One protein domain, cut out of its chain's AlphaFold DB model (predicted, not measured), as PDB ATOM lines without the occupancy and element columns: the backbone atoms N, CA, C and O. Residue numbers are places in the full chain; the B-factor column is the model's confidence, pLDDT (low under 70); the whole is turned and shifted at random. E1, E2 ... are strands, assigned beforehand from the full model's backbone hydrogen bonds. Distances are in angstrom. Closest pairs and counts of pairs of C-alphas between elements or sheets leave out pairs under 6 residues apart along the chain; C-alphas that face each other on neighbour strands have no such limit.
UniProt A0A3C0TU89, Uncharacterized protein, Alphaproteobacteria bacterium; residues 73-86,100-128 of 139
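What this domain is: This is residues 73 to 86 and 100 to 128 of the 139 residues of an uncharacterized protein of Alphaproteobacteria bacterium (UniProt A0A3C0TU89). Two long antiparallel strands, E1 and E2, make a narrow ribbon, and short E3 lies beside the last part of E2, widening one end. The 43 printed residues hold E1, E2 and E3 in chain order, with no named helix; the antiparallel sheet runs E1 - E2 - E3, class all strand. The whole is loose, with a radius of gyration of the C-alphas of 12.6 A, and elongated, spanning 43 by 22 by 14 A.

How they stand to each other: E1, residues 75 to 83, is an edge strand, antiparallel to E2, residues 101 to 110, at 158 degrees; N 78 and O 107 are 2.8 A apart, within hydrogen-bond range. E2 bends by 56 degrees at residue 104. E2 and E3, residues 117 to 120, form a hairpin; N 108 and O 119 are 2.8 A apart, within hydrogen-bond range. Residues 119 to 120 of E3 pair antiparallel with residues 123 to 124.

Where its parts are: E1 begins at C-alpha 75 (215.834, 274.209, 185.464) and measures 26.1 A, E2 25.9 A. E3, 10.3 A, ends at C-alpha 120 (216.078, 264.273, 176.371).

The domain as a whole: The C-alphas farthest apart, of Gly 86 and Gly 114, are 42.7 A apart. Residues 87 to 99 are not printed; C-alphas 86 and 100 are 9.2 A apart across this cut, in the link from E1 to E2. The link from E2 to E3 is short. Residues 86 and 126 to 128 have pLDDT under 70.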
ATOM      1  N   PRO A  73     212.483 278.505 189.017       88.94
ATOM      2  CA  PRO A  73     213.716 277.737 188.927       88.94
ATOM      3  C   PRO A  73     214.341 277.885 187.535       88.94
ATOM      4  O   PRO A  73     213.629 277.940 186.538       88.94
ATOM      5  N   GLN A  74     215.672 277.878 187.458       92.00
ATOM      6  CA  GLN A  74     216.391 277.933 186.175       92.00
ATOM      7  C   GLN A  74     216.366 276.613 185.402       92.00
ATOM      8  O   GLN A  74     216.692 276.584 184.216       92.00
ATOM      9  N   GLU A  75     215.977 275.525 186.065       92.50
ATOM     10  CA  GLU A  75     215.834 274.209 185.464       92.50
ATOM     11  C   GLU A  75     214.632 273.456 186.041       92.50
ATOM     12  O   GLU A  75     214.292 273.599 187.218       92.50
ATOM     13  N   PHE A  76     213.996 272.625 185.217       93.75
ATOM     14  CA  PHE A  76     213.025 271.636 185.679       93.75
ATOM     15  C   PHE A  76     213.026 270.392 184.793       93.75
ATOM     16  O   PHE A  76     213.516 270.394 183.660       93.75
ATOM     17  N   GLU A  77     212.467 269.312 185.331       93.94
ATOM     18  CA  GLU A  77     212.390 268.018 184.668       93.94
ATOM     19  C   GLU A  77     210.934 267.636 184.387       93.94
ATOM     20  O   GLU A  77     210.064 267.754 185.250       93.94
ATOM     21  N   ILE A  78     210.681 267.155 183.170       93.56
ATOM     22  CA  ILE A  78     209.407 266.572 182.753       93.56
ATOM     23  C   ILE A  78     209.631 265.080 182.525       93.56
ATOM     24  O   ILE A  78     210.413 264.686 181.657       93.56
ATOM     25  N   GLU A  79     208.924 264.239 183.271       94.75
ATOM     26  CA  GLU A  79     208.940 262.795 183.043       94.75
ATOM     27  C   GLU A  79     208.093 262.441 181.814       94.75
ATOM     28  O   GLU A  79     206.958 262.897 181.664       94.75
ATOM     29  N   ILE A  80     208.646 261.614 180.925       92.00
ATOM     30  CA  ILE A  80     207.913 261.042 179.800       92.00
ATOM     31  C   ILE A  80     207.510 259.616 180.161       92.00
ATOM     32  O   ILE A  80     208.362 258.742 180.343       92.00
ATOM     33  N   ASP A  81     206.202 259.374 180.162       92.81
ATOM     34  CA  ASP A  81     205.613 258.073 180.464       92.81
ATOM     35  C   ASP A  81     204.840 257.497 179.278       92.81
ATOM     36  O   ASP A  81     203.931 258.143 178.746       92.81
ATOM     37  N   ALA A  82     205.094 256.230 178.956       88.94
ATOM     38  CA  ALA A  82     204.272 255.451 178.036       88.94
ATOM     39  C   ALA A  82     203.180 254.680 178.788       88.94
ATOM     40  O   ALA A  82     203.446 254.019 179.794       88.94
ATOM     41  N   GLY A  83     201.948 254.726 178.280       87.12
ATOM     42  CA  GLY A  83     200.874 253.853 178.752       87.12
ATOM     43  C   GLY A  83     201.089 252.416 178.274       87.12
ATOM     44  O   GLY A  83     201.394 252.190 177.107       87.12
ATOM     45  N   LEU A  84     200.894 251.443 179.162       81.75
ATOM     46  CA  LEU A  84     201.051 250.008 178.885       81.75
ATOM     47  C   LEU A  84     199.705 249.272 178.790       81.75
ATOM     48  O   LEU A  84     199.638 248.049 178.943       81.75
ATOM     49  N   ASN A  85     198.618 250.013 178.569       76.25
ATOM     50  CA  ASN A  85     197.269 249.462 178.478       76.25
ATOM     51  C   ASN A  85     197.220 248.368 177.398       76.25
ATOM     52  O   ASN A  85     197.593 248.602 176.252       76.25
ATOM     53  N   GLY A  86     196.787 247.161 177.768       69.44
ATOM     54  CA  GLY A  86     196.726 246.005 176.863       69.44
ATOM     55  C   GLY A  86     198.052 245.259 176.652       69.44
ATOM     56  O   GLY A  86     198.017 244.110 176.225       69.44
ATOM     57  N   PRO A 100     198.607 250.967 183.831       82.44
ATOM     58  CA  PRO A 100     200.039 250.784 183.987       82.44
ATOM     59  C   PRO A 100     200.774 251.782 183.088       82.44
ATOM     60  O   PRO A 100     200.467 251.912 181.901       82.44
ATOM     61  N   ARG A 101     201.749 252.487 183.659       85.94
ATOM     62  CA  ARG A 101     202.643 253.393 182.936       85.94
ATOM     63  C   ARG A 101     204.084 252.966 183.163       85.94
ATOM     64  O   ARG A 101     204.424 252.497 184.247       85.94
ATOM     65  N   ALA A 102     204.919 253.128 182.146       88.44
ATOM     66  CA  ALA A 102     206.362 252.986 182.262       88.44
ATOM     67  C   ALA A 102     207.040 254.318 181.967       88.44
ATOM     68  O   ALA A 102     206.710 254.970 180.975       88.44
ATOM     69  N   LYS A 103     208.029 254.658 182.794       91.88
ATOM     70  CA  LYS A 103     208.934 255.779 182.545       91.88
ATOM     71  C   LYS A 103     209.807 255.439 181.346       91.88
ATOM     72  O   LYS A 103     210.544 254.454 181.386       91.88
ATOM     73  N   ILE A 104     209.706 256.230 180.286       92.12
ATOM     74  CA  ILE A 104     210.487 256.041 179.054       92.12
ATOM     75  C   ILE A 104     211.595 257.079 178.899       92.12
ATOM     76  O   ILE A 104     212.537 256.867 178.136       92.12
ATOM     77  N   GLY A 105     211.521 258.182 179.640       92.75
ATOM     78  CA  GLY A 105     212.581 259.170 179.643       92.75
ATOM     79  C   GLY A 105     212.239 260.411 180.439       92.75
ATOM     80  O   GLY A 105     211.225 260.478 181.129       92.75
ATOM     81  N   ARG A 106     213.119 261.395 180.323       95.25
ATOM     82  CA  ARG A 106     213.037 262.669 181.023       95.25
ATOM     83  C   ARG A 106     213.484 263.792 180.100       95.25
ATOM     84  O   ARG A 106     214.523 263.665 179.456       95.25
ATOM     85  N   VAL A 107     212.724 264.877 180.057       94.56
ATOM     86  CA  VAL A 107     213.127 266.125 179.404       94.56
ATOM     87  C   VAL A 107     213.630 267.075 180.474       94.56
ATOM     88  O   VAL A 107     212.905 267.360 181.422       94.56
ATOM     89  N   GLN A 108     214.857 267.560 180.335       94.31
ATOM     90  CA  GLN A 108     215.394 268.638 181.154       94.31
ATOM     91  C   GLN A 108     215.230 269.924 180.359       94.31
ATOM     92  O   GLN A 108     215.702 270.001 179.226       94.31
ATOM     93  N   VAL A 109     214.579 270.916 180.954       92.31
ATOM     94  CA  VAL A 109     214.555 272.281 180.428       92.31
ATOM     95  C   VAL A 109     215.474 273.114 181.306       92.31
ATOM     96  O   VAL A 109     215.343 273.067 182.528       92.31
ATOM     97  N   LYS A 110     216.412 273.835 180.695       90.88
ATOM     98  CA  LYS A 110     217.414 274.664 181.377       90.88
ATOM     99  C   LYS A 110     217.405 276.077 180.809       90.88
ATOM    100  O   LYS A 110     216.941 276.283 179.690       90.88
ATOM    101  N   ASP A 111     217.966 277.014 181.567       89.56
ATOM    102  CA  ASP A 111     218.205 278.400 181.152       89.56
ATOM    103  C   ASP A 111     216.912 279.163 180.794       89.56
ATOM    104  O   ASP A 111     216.862 279.898 179.809       89.56
ATOM    105  N   LEU A 112     215.851 279.002 181.600       84.38
ATOM    106  CA  LEU A 112     214.517 279.576 181.329       84.38
ATOM    107  C   LEU A 112     214.464 281.103 181.221       84.38
ATOM    108  O   LEU A 112     213.593 281.632 180.534       84.38
ATOM    109  N   GLU A 113     215.353 281.814 181.908       84.12
ATOM    110  CA  GLU A 113     215.448 283.275 181.813       84.12
ATOM    111  C   GLU A 113     216.225 283.747 180.567       84.12
ATOM    112  O   GLU A 113     216.192 284.933 180.239       84.12
ATOM    113  N   GLY A 114     216.938 282.840 179.890       84.44
ATOM    114  CA  GLY A 114     217.805 283.124 178.749       84.44
ATOM    115  C   GLY A 114     217.324 282.464 177.456       84.44
ATOM    116  O   GLY A 114     216.185 282.652 177.034       84.44
ATOM    117  N   ASP A 115     218.226 281.730 176.801       83.50
ATOM    118  CA  ASP A 115     217.908 280.902 175.633       83.50
ATOM    119  C   ASP A 115     217.676 279.459 176.108       83.50
ATOM    120  O   ASP A 115     218.647 278.782 176.465       83.50
ATOM    121  N   PRO A 116     216.417 278.991 176.187       86.06
ATOM    122  CA  PRO A 116     216.113 277.722 176.822       86.06
ATOM    123  C   PRO A 116     216.720 276.559 176.039       86.06
ATOM    124  O   PRO A 116     216.504 276.405 174.834       86.06
ATOM    125  N   SER A 117     217.437 275.686 176.745       88.44
ATOM    126  CA  SER A 117     217.949 274.437 176.185       88.44
ATOM    127  C   SER A 117     217.122 273.248 176.668       88.44
ATOM    128  O   SER A 117     216.643 273.213 177.806       88.44
ATOM    129  N   LEU A 118     216.908 272.282 175.772       92.06
ATOM    130  CA  LEU A 118     216.136 271.077 176.048       92.06
ATOM    131  C   LEU A 118     217.031 269.855 175.867       92.06
ATOM    132  O   LEU A 118     217.586 269.659 174.788       92.06
ATOM    133  N   ASP A 119     217.104 269.000 176.882       92.25
ATOM    134  CA  ASP A 119     217.767 267.700 176.794       92.25
ATOM    135  C   ASP A 119     216.750 266.571 176.998       92.25
ATOM    136  O   ASP A 119     215.978 266.597 177.950       92.25
ATOM    137  N   LEU A 120     216.775 265.539 176.157       92.19
ATOM    138  CA  LEU A 120     216.078 264.273 176.371       92.19
ATOM    139  C   LEU A 120     217.075 263.244 176.882       92.19
ATOM    140  O   LEU A 120     218.022 262.882 176.186       92.19
ATOM    141  N   ASN A 121     216.856 262.746 178.096       92.62
ATOM    142  CA  ASN A 121     217.745 261.782 178.747       92.62
ATOM    143  C   ASN A 121     219.211 262.266 178.801       92.62
ATOM    144  O   ASN A 121     220.139 261.461 178.717       92.62
ATOM    145  N   GLY A 122     219.424 263.580 178.939       90.12
ATOM    146  CA  GLY A 122     220.748 264.212 178.912       90.12
ATOM    147  C   GLY A 122     221.357 264.422 177.519       90.12
ATOM    148  O   GLY A 122     222.513 264.827 177.434       90.12
ATOM    149  N   GLN A 123     220.623 264.141 176.437       90.38
ATOM    150  CA  GLN A 123     221.036 264.444 175.065       90.38
ATOM    151  C   GLN A 123     220.285 265.668 174.540       90.38
ATOM    152  O   GLN A 123     219.064 265.697 174.675       90.38
ATOM    153  N   PRO A 124     220.950 266.627 173.880       89.00
ATOM    154  CA  PRO A 124     220.285 267.825 173.390       89.00
ATOM    155  C   PRO A 124     219.193 267.462 172.380       89.00
ATOM    156  O   PRO A 124     219.458 266.871 171.329       89.00
ATOM    157  N   LEU A 125     217.959 267.841 172.700       80.75
ATOM    158  CA  LEU A 125     216.888 267.936 171.729       80.75
ATOM    159  C   LEU A 125     217.219 269.140 170.853       80.75
ATOM    160  O   LEU A 125     217.428 270.237 171.355       80.75
ATOM    161  N   TYR A 126     217.355 268.893 169.554       63.44
ATOM    162  CA  TYR A 126     217.563 269.874 168.488       63.44
ATOM    163  C   TYR A 126     217.238 271.334 168.877       63.44
ATOM    164  O   TYR A 126     216.105 271.644 169.241       63.44
ATOM    165  N   ARG A 127     218.234 272.230 168.775       56.72
ATOM    166  CA  ARG A 127     218.102 273.661 169.100       56.72
ATOM    167  C   ARG A 127     216.992 274.268 168.241       56.72
ATOM    168  O   ARG A 127     217.170 274.407 167.031       56.72
ATOM    169  N   ALA A 128     215.866 274.628 168.855       50.97
ATOM    170  CA  ALA A 128     214.868 275.450 168.191       50.97
ATOM    171  C   ALA A 128     215.562 276.741 167.735       50.97
ATOM    172  O   ALA A 128     216.161 277.446 168.543       50.97
TER     173      ALA A 128